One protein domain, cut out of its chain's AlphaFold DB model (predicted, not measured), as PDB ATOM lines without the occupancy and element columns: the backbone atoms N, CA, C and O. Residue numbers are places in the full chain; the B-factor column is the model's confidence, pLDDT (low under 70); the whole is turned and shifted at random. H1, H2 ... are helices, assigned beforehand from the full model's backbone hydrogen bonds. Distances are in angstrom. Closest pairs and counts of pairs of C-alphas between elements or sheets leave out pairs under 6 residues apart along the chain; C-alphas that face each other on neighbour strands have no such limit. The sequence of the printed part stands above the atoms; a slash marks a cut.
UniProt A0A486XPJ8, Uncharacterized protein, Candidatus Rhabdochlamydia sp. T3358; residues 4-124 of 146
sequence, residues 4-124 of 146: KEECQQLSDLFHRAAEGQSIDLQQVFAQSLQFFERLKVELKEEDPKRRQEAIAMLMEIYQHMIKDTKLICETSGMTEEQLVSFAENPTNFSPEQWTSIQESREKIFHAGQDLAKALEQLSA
ATOM      1  N   LYS A   4     111.019 127.490 111.298       84.62
ATOM      2  CA  LYS A   4     110.345 126.390 110.601       84.62
ATOM      3  C   LYS A   4     108.958 126.777 110.084       84.62
ATOM      4  O   LYS A   4     108.611 126.435 108.960       84.62
ATOM      5  N   GLU A   5     108.174 127.488 110.892       87.50
ATOM      6  CA  GLU A   5     106.857 127.984 110.472       87.50
ATOM      7  C   GLU A   5     106.991 128.994 109.326       87.50
ATOM      8  O   GLU A   5     106.221 128.939 108.373       87.50
ATOM      9  N   GLU A   6     107.996 129.872 109.377       85.50
ATOM     10  CA  GLU A   6     108.276 130.822 108.292       85.50
ATOM     11  C   GLU A   6     108.721 130.111 107.007       85.50
ATOM     12  O   GLU A   6     108.245 130.444 105.925       85.50
ATOM     13  N   CYS A   7     109.571 129.086 107.123       86.88
ATOM     14  CA  CYS A   7     109.989 128.235 106.007       86.88
ATOM     15  C   CYS A   7     108.791 127.565 105.310       86.88
ATOM     16  O   CYS A   7     108.719 127.528 104.079       86.88
ATOM     17  N   GLN A   8     107.838 127.050 106.093       88.50
ATOM     18  CA  GLN A   8     106.618 126.431 105.568       88.50
ATOM     19  C   GLN A   8     105.702 127.456 104.903       88.50
ATOM     20  O   GLN A   8     105.279 127.235 103.776       88.50
ATOM     21  N   GLN A   9     105.459 128.603 105.542       88.44
ATOM     22  CA  GLN A   9     104.642 129.666 104.947       88.44
ATOM     23  C   GLN A   9     105.218 130.164 103.624       88.44
ATOM     24  O   GLN A   9     104.475 130.380 102.667       88.44
ATOM     25  N   LEU A  10     106.540 130.325 103.561       87.94
ATOM     26  CA  LEU A  10     107.214 130.748 102.346       87.94
ATOM     27  C   LEU A  10     107.102 129.685 101.241       87.94
ATOM     28  O   LEU A  10     106.803 130.024 100.098       87.94
ATOM     29  N   SER A  11     107.275 128.406 101.590       88.75
ATOM     30  CA  SER A  11     107.082 127.291 100.653       88.75
ATOM     31  C   SER A  11     105.647 127.241 100.121       88.75
ATOM     32  O   SER A  11     105.443 127.123  98.917       88.75
ATOM     33  N   ASP A  12     104.653 127.402 100.996       89.81
ATOM     34  CA  ASP A  12     103.239 127.408 100.614       89.81
ATOM     35  C   ASP A  12     102.916 128.557  99.653       89.81
ATOM     36  O   ASP A  12     102.108 128.395  98.740       89.81
ATOM     37  N   LEU A  13     103.528 129.730  99.838       88.00
ATOM     38  CA  LEU A  13     103.327 130.869  98.944       88.00
ATOM     39  C   LEU A  13     103.899 130.624  97.550       88.00
ATOM     40  O   LEU A  13     103.221 130.929  96.568       88.00
ATOM     41  N   PHE A  14     105.107 130.061  97.456       86.19
ATOM     42  CA  PHE A  14     105.687 129.686  96.166       86.19
ATOM     43  C   PHE A  14     104.842 128.630  95.459       86.19
ATOM     44  O   PHE A  14     104.540 128.785  94.276       86.19
ATOM     45  N   HIS A  15     104.366 127.634  96.203       89.56
ATOM     46  CA  HIS A  15     103.534 126.583  95.646       89.56
ATOM     47  C   HIS A  15     102.211 127.124  95.090       89.56
ATOM     48  O   HIS A  15     101.856 126.858  93.945       89.56
ATOM     49  N   ARG A  16     101.511 127.976  95.852       89.25
ATOM     50  CA  ARG A  16     100.277 128.632  95.382       89.25
ATOM     51  C   ARG A  16     100.507 129.459  94.121       89.25
ATOM     52  O   ARG A  16      99.669 129.451  93.221       89.25
ATOM     53  N   ALA A  17     101.637 130.160  94.047       85.88
ATOM     54  CA  ALA A  17     102.013 130.911  92.855       85.88
ATOM     55  C   ALA A  17     102.219 129.986  91.647       85.88
ATOM     56  O   ALA A  17     101.742 130.288  90.554       85.88
ATOM     57  N   ALA A  18     102.885 128.845  91.850       86.50
ATOM     58  CA  ALA A  18     103.116 127.838  90.820       86.50
ATOM     59  C   ALA A  18     101.820 127.162  90.340       86.50
ATOM     60  O   ALA A  18     101.697 126.838  89.164       86.50
ATOM     61  N   GLU A  19     100.820 127.025  91.214       89.62
ATOM     62  CA  GLU A  19      99.466 126.578  90.857       89.62
ATOM     63  C   GLU A  19      98.636 127.644  90.110       89.62
ATOM     64  O   GLU A  19      97.478 127.406  89.760       89.62
ATOM     65  N   GLY A  20      99.195 128.833  89.862       81.81
ATOM     66  CA  GLY A  20      98.521 129.922  89.156       81.81
ATOM     67  C   GLY A  20      97.557 130.730  90.026       81.81
ATOM     68  O   GLY A  20      96.726 131.476  89.499       81.81
ATOM     69  N   GLN A  21      97.642 130.608  91.354       86.69
ATOM     70  CA  GLN A  21      96.865 131.449  92.260       86.69
ATOM     71  C   GLN A  21      97.422 132.877  92.278       86.69
ATOM     72  O   GLN A  21      98.627 133.106  92.160       86.69
ATOM     73  N   SER A  22      96.536 133.857  92.463       82.56
ATOM     74  CA  SER A  22      96.957 135.246  92.643       82.56
ATOM     75  C   SER A  22      97.717 135.384  93.960       82.56
ATOM     76  O   SER A  22      97.184 135.091  95.031       82.56
ATOM     77  N   ILE A  23      98.963 135.836  93.860       83.38
ATOM     78  CA  ILE A  23      99.831 136.130  94.995       83.38
ATOM     79  C   ILE A  23     100.298 137.583  94.938       83.38
ATOM     80  O   ILE A  23     100.461 138.163  93.862       83.38
ATOM     81  N   ASP A  24     100.546 138.162  96.108       83.75
ATOM     82  CA  ASP A  24     101.222 139.448  96.216       83.75
ATOM     83  C   ASP A  24     102.739 139.224  96.135       83.75
ATOM     84  O   ASP A  24     103.374 138.757  97.083       83.75
ATOM     85  N   LEU A  25     103.323 139.555  94.981       78.06
ATOM     86  CA  LEU A  25     104.761 139.424  94.748       78.06
ATOM     87  C   LEU A  25     105.584 140.229  95.760       78.06
ATOM     88  O   LEU A  25     106.610 139.739  96.226       78.06
ATOM     89  N   GLN A  26     105.142 141.431  96.143       82.19
ATOM     90  CA  GLN A  26     105.867 142.247  97.120       82.19
ATOM     91  C   GLN A  26     105.866 141.582  98.493       82.19
ATOM     92  O   GLN A  26     106.900 141.559  99.163       82.19
ATOM     93  N   GLN A  27     104.740 140.985  98.888       83.88
ATOM     94  CA  GLN A  27     104.656 140.212 100.123       83.88
ATOM     95  C   GLN A  27     105.596 139.000 100.093       83.88
ATOM     96  O   GLN A  27     106.338 138.788 101.054       83.88
ATOM     97  N   VAL A  28     105.602 138.231  99.001       83.81
ATOM     98  CA  VAL A  28     106.485 137.062  98.846       83.81
ATOM     99  C   VAL A  28     107.953 137.477  98.935       83.81
ATOM    100  O   VAL A  28     108.731 136.848  99.658       83.81
ATOM    101  N   PHE A  29     108.336 138.573  98.276       84.12
ATOM    102  CA  PHE A  29     109.698 139.097  98.354       84.12
ATOM    103  C   PHE A  29     110.063 139.569  99.763       84.12
ATOM    104  O   PHE A  29     111.131 139.217 100.265       84.12
ATOM    105  N   ALA A  30     109.183 140.316 100.433       85.44
ATOM    106  CA  ALA A  30     109.425 140.790 101.792       85.44
ATOM    107  C   ALA A  30     109.605 139.624 102.779       85.44
ATOM    108  O   ALA A  30     110.548 139.625 103.573       85.44
ATOM    109  N   GLN A  31     108.751 138.603 102.688       86.44
ATOM    110  CA  GLN A  31     108.845 137.413 103.533       86.44
ATOM    111  C   GLN A  31     110.088 136.576 103.224       86.44
ATOM    112  O   GLN A  31     110.737 136.099 104.151       86.44
ATOM    113  N   SER A  32     110.473 136.464 101.949       85.19
ATOM    114  CA  SER A  32     111.721 135.800 101.547       85.19
ATOM    115  C   SER A  32     112.938 136.475 102.180       85.19
ATOM    116  O   SER A  32     113.777 135.808 102.783       85.19
ATOM    117  N   LEU A  33     113.028 137.806 102.089       85.69
ATOM    118  CA  LEU A  33     114.141 138.567 102.664       85.69
ATOM    119  C   LEU A  33     114.184 138.444 104.189       85.69
ATOM    120  O   LEU A  33     115.252 138.211 104.754       85.69
ATOM    121  N   GLN A  34     113.030 138.546 104.851       87.25
ATOM    122  CA  GLN A  34     112.937 138.363 106.298       87.25
ATOM    123  C   GLN A  34     113.400 136.961 106.712       87.25
ATOM    124  O   GLN A  34     114.186 136.831 107.652       87.25
ATOM    125  N   PHE A  35     112.951 135.926 106.000       87.25
ATOM    126  CA  PHE A  35     113.362 134.552 106.253       87.25
ATOM    127  C   PHE A  35     114.879 134.385 106.103       87.25
ATOM    128  O   PHE A  35     115.523 133.852 107.006       87.25
ATOM    129  N   PHE A  36     115.478 134.890 105.017       85.38
ATOM    130  CA  PHE A  36     116.925 134.785 104.803       85.38
ATOM    131  C   PHE A  36     117.740 135.523 105.868       85.38
ATOM    132  O   PHE A  36     118.761 135.002 106.316       85.38
ATOM    133  N   GLU A  37     117.295 136.695 106.323       85.75
ATOM    134  CA  GLU A  37     117.967 137.400 107.418       85.75
ATOM    135  C   GLU A  37     117.897 136.615 108.731       85.75
ATOM    136  O   GLU A  37     118.911 136.465 109.414       85.75
ATOM    137  N   ARG A  38     116.743 136.028 109.074       86.06
ATOM    138  CA  ARG A  38     116.638 135.179 110.273       86.06
ATOM    139  C   ARG A  38     117.469 133.904 110.143       86.06
ATOM    140  O   ARG A  38     118.157 133.531 111.091       86.06
ATOM    141  N   LEU A  39     117.481 133.289 108.964       84.88
ATOM    142  CA  LEU A  39     118.311 132.127 108.667       84.88
ATOM    143  C   LEU A  39     119.806 132.442 108.834       84.88
ATOM    144  O   LEU A  39     120.534 131.649 109.426       84.88
ATOM    145  N   LYS A  40     120.267 133.622 108.390       83.19
ATOM    146  CA  LYS A  40     121.647 134.095 108.612       83.19
ATOM    147  C   LYS A  40     121.999 134.178 110.099       83.19
ATOM    148  O   LYS A  40     123.141 133.887 110.452       83.19
ATOM    149  N   VAL A  41     121.063 134.592 110.957       83.44
ATOM    150  CA  VAL A  41     121.284 134.644 112.412       83.44
ATOM    151  C   VAL A  41     121.405 133.234 112.990       83.44
ATOM    152  O   VAL A  41     122.390 132.950 113.662       83.44
ATOM    153  N   GLU A  42     120.469 132.340 112.672       81.94
ATOM    154  CA  GLU A  42     120.466 130.962 113.192       81.94
ATOM    155  C   GLU A  42     121.673 130.142 112.702       81.94
ATOM    156  O   GLU A  42     122.185 129.285 113.417       81.94
ATOM    157  N   LEU A  43     122.202 130.428 111.509       78.06
ATOM    158  CA  LEU A  43     123.422 129.777 111.020       78.06
ATOM    159  C   LEU A  43     124.682 130.201 111.784       78.06
ATOM    160  O   LEU A  43     125.626 129.417 111.880       78.06
ATOM    161  N   LYS A  44     124.700 131.418 112.337       76.81
ATOM    162  CA  LYS A  44     125.801 131.921 113.173       76.81
ATOM    163  C   LYS A  44     125.728 131.423 114.617       76.81
ATOM    164  O   LYS A  44     126.655 131.687 115.377       76.81
ATOM    165  N   GLU A  45     124.661 130.718 114.987       73.69
ATOM    166  CA  GLU A  45     124.474 130.167 116.325       73.69
ATOM    167  C   GLU A  45     125.557 129.130 116.655       73.69
ATOM    168  O   GLU A  45     125.996 128.356 115.793       73.69
ATOM    169  N   GLU A  46     126.003 129.110 117.911       68.19
ATOM    170  CA  GLU A  46     127.054 128.196 118.371       68.19
ATOM    171  C   GLU A  46     126.534 126.763 118.540       68.19
ATOM    172  O   GLU A  46     127.310 125.818 118.398       68.19
ATOM    173  N   ASP A  47     125.225 126.593 118.771       80.62
ATOM    174  CA  ASP A  47     124.565 125.290 118.880       80.62
ATOM    175  C   ASP A  47     124.585 124.532 117.531       80.62
ATOM    176  O   ASP A  47     123.867 124.901 116.589       80.62
ATOM    177  N   PRO A  48     125.343 123.419 117.424       79.12
ATOM    178  CA  PRO A  48     125.441 122.640 116.193       79.12
ATOM    179  C   PRO A  48     124.101 122.060 115.733       79.12
ATOM    180  O   PRO A  48     123.892 121.886 114.533       79.12
ATOM    181  N   LYS A  49     123.185 121.764 116.666       81.56
ATOM    182  CA  LYS A  49     121.887 121.176 116.334       81.56
ATOM    183  C   LYS A  49     120.994 122.195 115.631       81.56
ATOM    184  O   LYS A  49     120.462 121.897 114.563       81.56
ATOM    185  N   ARG A  50     120.887 123.407 116.180       79.00
ATOM    186  CA  ARG A  50     120.130 124.510 115.559       79.00
ATOM    187  C   ARG A  50     120.704 124.902 114.208       79.00
ATOM    188  O   ARG A  50     119.960 125.091 113.249       79.00
ATOM    189  N   ARG A  51     122.032 124.924 114.098       82.19
ATOM    190  CA  ARG A  51     122.711 125.157 112.822       82.19
ATOM    191  C   ARG A  51     122.356 124.095 111.782       82.19
ATOM    192  O   ARG A  51     122.076 124.425 110.634       82.19
ATOM    193  N   GLN A  52     122.353 122.820 112.166       83.75
ATOM    194  CA  GLN A  52     122.003 121.735 111.252       83.75
ATOM    195  C   GLN A  52     120.528 121.785 110.833       83.75
ATOM    196  O   GLN A  52     120.220 121.537 109.669       83.75
ATOM    197  N   GLU A  53     119.630 122.168 111.743       84.81
ATOM    198  CA  GLU A  53     118.221 122.435 111.430       84.81
ATOM    199  C   GLU A  53     118.078 123.600 110.433       84.81
ATOM    200  O   GLU A  53     117.334 123.481 109.460       84.81
ATOM    201  N   ALA A  54     118.840 124.685 110.599       83.56
ATOM    202  CA  ALA A  54     118.871 125.807 109.658       83.56
ATOM    203  C   ALA A  54     119.347 125.392 108.254       83.56
ATOM    204  O   ALA A  54     118.720 125.743 107.254       83.56
ATOM    205  N   ILE A  55     120.408 124.584 108.162       84.06
ATOM    206  CA  ILE A  55     120.887 124.041 106.879       84.06
ATOM    207  C   ILE A  55     119.827 123.137 106.236       84.06
ATOM    208  O   ILE A  55     119.606 123.212 105.027       84.06
ATOM    209  N   ALA A  56     119.150 122.298 107.024       86.69
ATOM    210  CA  ALA A  56     118.087 121.434 106.519       86.69
ATOM    211  C   ALA A  56     116.923 122.246 105.927       86.69
ATOM    212  O   ALA A  56     116.466 121.927 104.831       86.69
ATOM    213  N   MET A  57     116.509 123.332 106.590       85.62
ATOM    214  CA  MET A  57     115.463 124.230 106.081       85.62
ATOM    215  C   MET A  57     115.868 124.917 104.770       85.62
ATOM    216  O   MET A  57     115.057 125.026 103.853       85.62
ATOM    217  N   LEU A  58     117.135 125.325 104.633       83.69
ATOM    218  CA  LEU A  58     117.639 125.887 103.378       83.69
ATOM    219  C   LEU A  58     117.542 124.879 102.223       83.69
ATOM    220  O   LEU A  58     117.113 125.229 101.122       83.69
ATOM    221  N   MET A  59     117.922 123.623 102.474       86.06
ATOM    222  CA  MET A  59     117.804 122.557 101.477       86.06
ATOM    223  C   MET A  59     116.344 122.252 101.132       86.06
ATOM    224  O   MET A  59     116.042 121.994  99.969       86.06
ATOM    225  N   GLU A  60     115.440 122.298 102.111       87.94
ATOM    226  CA  GLU A  60     114.009 122.072 101.901       87.94
ATOM    227  C   GLU A  60     113.402 123.121 100.963       87.94
ATOM    228  O   GLU A  60     112.791 122.756  99.957       87.94
ATOM    229  N   ILE A  61     113.662 124.411 101.206       86.00
ATOM    230  CA  ILE A  61     113.204 125.495 100.321       86.00
ATOM    231  C   ILE A  61     113.772 125.328  98.916       86.00
ATOM    232  O   ILE A  61     113.033 125.438  97.943       86.00
ATOM    233  N   TYR A  62     115.062 125.016  98.791       85.75
ATOM    234  CA  TYR A  62     115.677 124.798  97.483       85.75
ATOM    235  C   TYR A  62     114.989 123.668  96.701       85.75
ATOM    236  O   TYR A  62     114.698 123.812  95.513       85.75
ATOM    237  N   GLN A  63     114.668 122.557  97.372       89.38
ATOM    238  CA  GLN A  63     113.941 121.448  96.752       89.38
ATOM    239  C   GLN A  63     112.510 121.833  96.363       89.38
ATOM    240  O   GLN A  63     112.041 121.407  95.306       89.38
ATOM    241  N   HIS A  64     111.817 122.635  97.175       89.00
ATOM    242  CA  HIS A  64     110.492 123.154  96.826       89.00
ATOM    243  C   HIS A  64     110.550 124.080  95.612       89.00
ATOM    244  O   HIS A  64     109.816 123.845  94.658       89.00
ATOM    245  N   MET A  65     111.501 125.017  95.560       86.88
ATOM    246  CA  MET A  65     111.658 125.906  94.403       86.88
ATOM    247  C   MET A  65     111.915 125.133  93.103       86.88
ATOM    248  O   MET A  65     111.345 125.478  92.069       86.88
ATOM    249  N   ILE A  66     112.720 124.061  93.133       89.94
ATOM    250  CA  ILE A  66     112.938 123.208  91.949       89.94
ATOM    251  C   ILE A  66     111.634 122.533  91.514       89.94
ATOM    252  O   ILE A  66     111.337 122.478  90.322       89.94
ATOM    253  N   LYS A  67     110.866 121.985  92.462       92.44
ATOM    254  CA  LYS A  67     109.592 121.321  92.159       92.44
ATOM    255  C   LYS A  67     108.581 122.301  91.574       92.44
ATOM    256  O   LYS A  67     107.988 122.000  90.546       92.44
ATOM    257  N   ASP A  68     108.446 123.472  92.182       90.00
ATOM    258  CA  ASP A  68     107.529 124.511  91.721       90.00
ATOM    259  C   ASP A  68     107.946 125.054  90.347       90.00
ATOM    260  O   ASP A  68     107.100 125.256  89.482       90.00
ATOM    261  N   THR A  69     109.250 125.190  90.080       89.94
ATOM    262  CA  THR A  69     109.753 125.562  88.743       89.94
ATOM    263  C   THR A  69     109.355 124.528  87.688       89.94
ATOM    264  O   THR A  69     108.899 124.897  86.605       89.94
ATOM    265  N   LYS A  70     109.465 123.231  88.006       92.25
ATOM    266  CA  LYS A  70     109.014 122.159  87.104       92.25
ATOM    267  C   LYS A  70     107.509 122.200  86.883       92.25
ATOM    268  O   LYS A  70     107.073 122.092  85.743       92.25
ATOM    269  N   LEU A  71     106.732 122.422  87.940       92.50
ATOM    270  CA  LEU A  71     105.281 122.570  87.843       92.50
ATOM    271  C   LEU A  71     104.897 123.752  86.939       92.50
ATOM    272  O   LEU A  71     104.020 123.618  86.088       92.50
ATOM    273  N   ILE A  72     105.583 124.890  87.067       90.00
ATOM    274  CA  ILE A  72     105.385 126.046  86.182       90.00
ATOM    275  C   ILE A  72     105.696 125.667  84.731       90.00
ATOM    276  O   ILE A  72     104.922 126.001  83.839       90.00
ATOM    277  N   CYS A  73     106.785 124.941  84.470       91.75
ATOM    278  CA  CYS A  73     107.128 124.474  83.122       91.75
ATOM    279  C   CYS A  73     106.041 123.552  82.542       91.75
ATOM    280  O   CYS A  73     105.568 123.768  81.427       91.75
ATOM    281  N   GLU A  74     105.584 122.568  83.319       92.38
ATOM    282  CA  GLU A  74     104.532 121.626  82.918       92.38
ATOM    283  C   GLU A  74     103.201 122.328  82.619       92.38
ATOM    284  O   GLU A  74     102.547 122.024  81.621       92.38
ATOM    285  N   THR A  75     102.807 123.287  83.457       91.12
ATOM    286  CA  THR A  75     101.524 123.998  83.331       91.12
ATOM    287  C   THR A  75     101.540 125.072  82.247       91.12
ATOM    288  O   THR A  75     100.541 125.260  81.554       91.12
ATOM    289  N   SER A  76     102.665 125.765  82.064       89.81
ATOM    290  CA  SER A  76     102.830 126.791  81.024       89.81
ATOM    291  C   SER A  76     103.179 126.217  79.649       89.81
ATOM    292  O   SER A  76     103.061 126.922  78.645       89.81
ATOM    293  N   GLY A  77     103.621 124.957  79.586       92.69
ATOM    294  CA  GLY A  77     104.161 124.340  78.375       92.69
ATOM    295  C   GLY A  77     105.521 124.906  77.951       92.69
ATOM    296  O   GLY A  77     105.934 124.692  76.811       92.69
ATOM    297  N   MET A  78     106.201 125.643  78.836       93.12
ATOM    298  CA  MET A  78     107.539 126.187  78.603       93.12
ATOM    299  C   MET A  78     108.618 125.224  79.100       93.12
ATOM    300  O   MET A  78     108.429 124.514  80.085       93.12
ATOM    301  N   THR A  79     109.785 125.235  78.457       94.19
ATOM    302  CA  THR A  79     111.001 124.648  79.040       94.19
ATOM    303  C   THR A  79     111.610 125.584  80.085       94.19
ATOM    304  O   THR A  79     111.292 126.775  80.122       94.19
ATOM    305  N   GLU A  80     112.535 125.079  80.903       90.38
ATOM    306  CA  GLU A  80     113.252 125.908  81.879       90.38
ATOM    307  C   GLU A  80     113.994 127.073  81.195       90.38
ATOM    308  O   GLU A  80     113.937 128.206  81.666       90.38
ATOM    309  N   GLU A  81     114.615 126.849  80.033       93.75
ATOM    310  CA  GLU A  81     115.312 127.903  79.281       93.75
ATOM    311  C   GLU A  81     114.352 128.972  78.751       93.75
ATOM    312  O   GLU A  81     114.678 130.164  78.728       93.75
ATOM    313  N   GLN A  82     113.161 128.555  78.323       92.69
ATOM    314  CA  GLN A  82     112.116 129.471  77.880       92.69
ATOM    315  C   GLN A  82     111.564 130.279  79.050       92.69
ATOM    316  O   GLN A  82     111.369 131.483  78.905       92.69
ATOM    317  N   LEU A  83     111.377 129.649  80.212       90.62
ATOM    318  CA  LEU A  83     110.939 130.319  81.431       90.62
ATOM    319  C   LEU A  83     111.966 131.364  81.893       90.62
ATOM    320  O   LEU A  83     111.594 132.491  82.216       90.62
ATOM    321  N   VAL A  84     113.261 131.031  81.850       91.19
ATOM    322  CA  VAL A  84     114.346 131.986  82.131       91.19
ATOM    323  C   VAL A  84     114.317 133.139  81.130       91.19
ATOM    324  O   VAL A  84     114.288 134.299  81.531       91.19
ATOM    325  N   SER A  85     114.233 132.841  79.831       92.81
ATOM    326  CA  SER A  85     114.164 133.871  78.784       92.81
ATOM    327  C   SER A  85     112.939 134.777  78.945       92.81
ATOM    328  O   SER A  85     113.010 135.982  78.703       92.81
ATOM    329  N   PHE A  86     111.812 134.210  79.378       91.56
ATOM    330  CA  PHE A  86     110.595 134.952  79.667       91.56
ATOM    331  C   PHE A  86     110.791 135.900  80.855       91.56
ATOM    332  O   PHE A  86     110.418 137.070  80.762       91.56
ATOM    333  N   ALA A  87     111.400 135.413  81.939       88.81
ATOM    334  CA  ALA A  87     111.664 136.181  83.151       88.81
ATOM    335  C   ALA A  87     112.722 137.281  82.961       88.81
ATOM    336  O   ALA A  87     112.710 138.270  83.690       88.81
ATOM    337  N   GLU A  88     113.629 137.137  81.993       91.00
ATOM    338  CA  GLU A  88     114.676 138.125  81.706       91.00
ATOM    339  C   GLU A  88     114.275 139.173  80.662       91.00
ATOM    340  O   GLU A  88     114.991 140.159  80.477       91.00
ATOM    341  N   ASN A  89     113.125 139.007  80.006       91.62
ATOM    342  CA  ASN A  89     112.658 139.958  79.012       91.62
ATOM    343  C   ASN A  89     111.750 141.042  79.638       91.62
ATOM    344  O   ASN A  89     110.612 140.743  80.012       91.62
ATOM    345  N   PRO A  90     112.177 142.322  79.675       91.50
ATOM    346  CA  PRO A  90     111.381 143.410  80.244       91.50
ATOM    347  C   PRO A  90     110.044 143.633  79.533       91.50
ATOM    348  O   PRO A  90     109.114 144.138  80.151       91.50
ATOM    349  N   THR A  91     109.913 143.263  78.252       94.50
ATOM    350  CA  THR A  91     108.671 143.490  77.493       94.50
ATOM    351  C   THR A  91     107.525 142.583  77.927       94.50
ATOM    352  O   THR A  91     106.384 142.825  77.542       94.50
ATOM    353  N   ASN A  92     107.817 141.533  78.698       91.56
ATOM    354  CA  ASN A  92     106.812 140.618  79.233       91.56
ATOM    355  C   ASN A  92     106.127 141.165  80.493       91.56
ATOM    356  O   ASN A  92     105.158 140.576  80.970       91.56
ATOM    357  N   PHE A  93     106.612 142.288  81.024       90.56
ATOM    358  CA  PHE A  93     106.134 142.898  82.256       90.56
ATOM    359  C   PHE A  93     105.776 144.364  82.014       90.56
ATOM    360  O   PHE A  93     106.309 145.023  81.120       90.56
ATOM    361  N   SER A  94     104.880 144.912  82.835       91.81
ATOM    362  CA  SER A  94     104.732 146.370  82.883       91.81
ATOM    363  C   SER A  94     106.015 147.018  83.435       91.81
ATOM    364  O   SER A  94     106.740 146.371  84.196       91.81
ATOM    365  N   PRO A  95     106.299 148.296  83.117       91.88
ATOM    366  CA  PRO A  95     107.488 148.979  83.629       91.88
ATOM    367  C   PRO A  95     107.605 148.938  85.159       91.88
ATOM    368  O   PRO A  95     108.683 148.695  85.687       91.88
ATOM    369  N   GLU A  96     106.487 149.108  85.869       88.69
ATOM    370  CA  GLU A  96     106.436 149.052  87.334       88.69
ATOM    371  C   GLU A  96     106.755 147.648  87.869       88.69
ATOM    372  O   GLU A  96     107.582 147.496  88.769       88.69
ATOM    373  N   GLN A  97     106.158 146.609  87.275       85.81
ATOM    374  CA  GLN A  97     106.455 145.220  87.632       85.81
ATOM    375  C   GLN A  97     107.918 144.880  87.360       85.81
ATOM    376  O   GLN A  97     108.567 144.267  88.203       85.81
ATOM    377  N   TRP A  98     108.455 145.310  86.216       92.06
ATOM    378  CA  TRP A  98     109.848 145.076  85.864       92.06
ATOM    379  C   TRP A  98     110.800 145.714  86.874       92.06
ATOM    380  O   TRP A  98     111.681 145.032  87.394       92.06
ATOM    381  N   THR A  99     110.592 146.990  87.214       90.38
ATOM    382  CA  THR A  99     111.384 147.677  88.239       90.38
ATOM    383  C   THR A  99     111.309 146.948  89.579       90.38
ATOM    384  O   THR A  99     112.349 146.642  90.162       90.38
ATOM    385  N   SER A 100     110.107 146.581  90.034       86.56
ATOM    386  CA  SER A 100     109.931 145.862  91.301       86.56
ATOM    387  C   SER A 100     110.626 144.495  91.306       86.56
ATOM    388  O   SER A 100     111.179 144.094  92.332       86.56
ATOM    389  N   ILE A 101     110.614 143.771  90.181       86.88
ATOM    390  CA  ILE A 101     111.310 142.486  90.025       86.88
ATOM    391  C   ILE A 101     112.825 142.693  90.093       86.88
ATOM    392  O   ILE A 101     113.499 141.954  90.808       86.88
ATOM    393  N   GLN A 102     113.365 143.695  89.394       90.75
ATOM    394  CA  GLN A 102     114.805 143.973  89.383       90.75
ATOM    395  C   GLN A 102     115.322 144.355  90.773       90.75
ATOM    396  O   GLN A 102     116.289 143.760  91.247       90.75
ATOM    397  N   GLU A 103     114.635 145.264  91.468       89.75
ATOM    398  CA  GLU A 103     114.994 145.640  92.841       89.75
ATOM    399  C   GLU A 103     114.949 144.441  93.797       89.75
ATOM    400  O   GLU A 103     115.796 144.293  94.681       89.75
ATOM    401  N   SER A 104     113.955 143.568  93.633       86.25
ATOM    402  CA  SER A 104     113.818 142.370  94.464       86.25
ATOM    403  C   SER A 104     114.908 141.342  94.152       86.25
ATOM    404  O   SER A 104     115.483 140.768  95.077       86.25
ATOM    405  N   ARG A 105     115.255 141.154  92.869       87.06
ATOM    406  CA  ARG A 105     116.347 140.274  92.416       87.06
ATOM    407  C   ARG A 105     117.681 140.718  93.006       87.06
ATOM    408  O   ARG A 105     118.420 139.876  93.507       87.06
ATOM    409  N   GLU A 106     117.966 142.017  92.998       90.06
ATOM    410  CA  GLU A 106     119.185 142.580  93.583       90.06
ATOM    411  C   GLU A 106     119.260 142.326  95.097       90.06
ATOM    412  O   GLU A 106     120.260 141.801  95.594       90.06
ATOM    413  N   LYS A 107     118.176 142.598  95.836       88.12
ATOM    414  CA  LYS A 107     118.116 142.354  97.289       88.12
ATOM    415  C   LYS A 107     118.290 140.875  97.636       88.12
ATOM    416  O   LYS A 107     119.058 140.551  98.541       88.12
ATOM    417  N   ILE A 108     117.613 139.979  96.913       85.06
ATOM    418  CA  ILE A 108     117.735 138.529  97.120       85.06
ATOM    419  C   ILE A 108     119.152 138.058  96.797       85.06
ATOM    420  O   ILE A 108     119.723 137.276  97.554       85.06
ATOM    421  N   PHE A 109     119.744 138.549  95.707       86.25
ATOM    422  CA  PHE A 109     121.109 138.204  95.330       86.25
ATOM    423  C   PHE A 109     122.110 138.595  96.422       86.25
ATOM    424  O   PHE A 109     122.920 137.763  96.835       86.25
ATOM    425  N   HIS A 110     122.015 139.813  96.959       88.12
ATOM    426  CA  HIS A 110     122.863 140.246  98.071       88.12
ATOM    427  C   HIS A 110     122.633 139.431  99.347       88.12
ATOM    428  O   HIS A 110     123.602 138.988  99.966       88.12
ATOM    429  N   ALA A 111     121.374 139.160  99.709       83.81
ATOM    430  CA  ALA A 111     121.053 138.312 100.855       83.81
ATOM    431  C   ALA A 111     121.652 136.900 100.704       83.81
ATOM    432  O   ALA A 111     122.233 136.364 101.651       83.81
ATOM    433  N   GLY A 112     121.585 136.328  99.498       83.12
ATOM    434  CA  GLY A 112     122.185 135.037  99.161       83.12
ATOM    435  C   GLY A 112     123.714 135.047  99.232       83.12
ATOM    436  O   GLY A 112     124.307 134.119  99.781       83.12
ATOM    437  N   GLN A 113     124.370 136.106  98.749       86.12
ATOM    438  CA  GLN A 113     125.824 136.260  98.876       86.12
ATOM    439  C   GLN A 113     126.269 136.354 100.338       86.12
ATOM    440  O   GLN A 113     127.273 135.754 100.722       86.12
ATOM    441  N   ASP A 114     125.534 137.095 101.164       84.31
ATOM    442  CA  ASP A 114     125.833 137.205 102.590       84.31
ATOM    443  C   ASP A 114     125.632 135.880 103.328       84.31
ATOM    444  O   ASP A 114     126.419 135.534 104.213       84.31
ATOM    445  N   LEU A 115     124.599 135.125 102.949       81.44
ATOM    446  CA  LEU A 115     124.342 133.782 103.459       81.44
ATOM    447  C   LEU A 115     125.475 132.818 103.079       81.44
ATOM    448  O   LEU A 115     125.991 132.111 103.943       81.44
ATOM    449  N   ALA A 116     125.911 132.831 101.817       82.12
ATOM    450  CA  ALA A 116     127.016 132.004 101.338       82.12
ATOM    451  C   ALA A 116     128.318 132.300 102.099       82.12
ATOM    452  O   ALA A 116     128.960 131.380 102.602       82.12
ATOM    453  N   LYS A 117     128.660 133.582 102.289       83.69
ATOM    454  CA  LYS A 117     129.824 133.988 103.095       83.69
ATOM    455  C   LYS A 117     129.730 133.494 104.538       83.69
ATOM    456  O   LYS A 117     130.735 133.069 105.103       83.69
ATOM    457  N   ALA A 118     128.543 133.552 105.146       77.75
ATOM    458  CA  ALA A 118     128.341 133.037 106.497       77.75
ATOM    459  C   ALA A 118     128.602 131.523 106.560       77.75
ATOM    460  O   ALA A 118     129.280 131.063 107.472       77.75
ATOM    461  N   LEU A 119     128.145 130.756 105.564       76.94
ATOM    462  CA  LEU A 119     128.403 129.315 105.467       76.94
ATOM    463  C   LEU A 119     129.892 128.987 105.248       76.94
ATOM    464  O   LEU A 119     130.423 128.065 105.872       76.94
ATOM    465  N   GLU A 120     130.588 129.751 104.406       80.50
ATOM    466  CA  GLU A 120     132.028 129.582 104.164       80.50
ATOM    467  C   GLU A 120     132.863 129.842 105.427       80.50
ATOM    468  O   GLU A 120     133.762 129.065 105.749       80.50
ATOM    469  N   GLN A 121     132.532 130.888 106.190       72.88
ATOM    470  CA  GLN A 121     133.201 131.208 107.459       72.88
ATOM    471  C   GLN A 121     133.027 130.109 108.516       72.88
ATOM    472  O   GLN A 121     133.920 129.907 109.337       72.88
ATOM    473  N   LEU A 122     131.911 129.378 108.480       66.81
ATOM    474  CA  LEU A 122     131.651 128.237 109.364       66.81
ATOM    475  C   LEU A 122     132.405 126.969 108.936       66.81
ATOM    476  O   LEU A 122     132.645 126.092 109.764       66.81
ATOM    477  N   SER A 123     132.762 126.867 107.653       60.91
ATOM    478  CA  SER A 123     133.431 125.703 107.057       60.91
ATOM    479  C   SER A 123     134.958 125.815 107.079       60.91
ATOM    480  O   SER A 123     135.657 124.820 106.876       60.91
ATOM    481  N   ALA A 124     135.498 127.012 107.326       54.47
ATOM    482  CA  ALA A 124     136.929 127.214 107.482       54.47
ATOM    483  C   ALA A 124     137.416 126.521 108.771       54.47
ATOM    484  O   ALA A 124     136.919 126.837 109.856       54.47
TER     485      ALA A 124
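What this domain is: This is residues 4 to 124 of the 146 residues of an uncharacterized protein of Candidatus Rhabdochlamydia sp. T3358 (UniProt A0A486XPJ8). Four helices run lengthwise as two pairs, H3 with H1 and H2 with H5, each pair side by side and running the same way; the pairs are only partly face to face and run opposite ways, and the short helix H4 crosses one end from the last turns of H3 toward the start of H5. H1, H2 and H3 form an up-and-down bundle, and H5 packs along H2, away from H1 and H3. The printed part has 121 residues with five named helices, H1 to H5 in that order along the chain, and no named strand; its class is all helix. The whole is compact, with a radius of gyration of the C-alphas of 15.8 A, and elongated, spanning 47 by 26 by 25 A.

How they stand to each other: H3, residues 48 to 76, is a hub, touching three helices. It touches H1, residues 4 to 18, at a shallow tilt of 8 degrees, the same way; the closest C-alphas, of Ala 18 and Ile 72, are 5.5 A apart. H3 also touches H2, residues 25 to 43, but with its residues 50 to 55 alone, and H2 with 39 to 43 alone. They form a helical hairpin at a shallow tilt of 26 degrees, opposite ways, and the closest C-alphas, of Leu 43 and Arg 51, are 5.0 A apart. H1 and H2 are a helical hairpin too, at a shallow tilt of 32 degrees; H2 touches H1 with residues 28 to 35 alone, closest at the C-alphas of Glu 6 and Phe 35, 6.6 A. H2 is likewise a hub and touches H5, residues 95 to 123, at a shallow tilt of 10 degrees, the same way; the closest C-alphas, of Lys 40 and Leu 115, are 5.8 A apart. H4, residues 80 to 88, is about perpendicular to H3, at 86 degrees. H3 touches it with residues 69 to 73 alone, closest at the C-alphas of Cys 73 and Glu 80, 6.4 A. H4 and H5 are near each other, with 5 pairs of C-alphas within 10 A; H3 and H5 are apart, as are H1 and H5. In H1, H2, H3, H4 and H5 every O i to N i+4 pair is within hydrogen-bond range.

Where its parts are: H3 and H5, each of 29 residues, are the longest helices, both 42.0 A from first to last C-alpha. H2 measures 26.6 A, H1 21.1 A and H4 12.3 A. H3 begins at C-alpha 48, (125.441, 122.640, 116.193), and H1 at C-alpha 4, (110.345, 126.390, 110.601). H5 ends at C-alpha 123, (133.431, 125.703, 107.057).

The domain as a whole: The two C-alphas farthest apart, of Asp 47 and Thr 91, are 47.9 A from each other. The printed part has no cut. The links H2 to H3 and H3 to H4 are tight, those from H1 to H2 and H4 to H5 short, and there is no long link. The mean pLDDT of the printed part is 85.9; residue 46 and residues 122 to 124 are under 70.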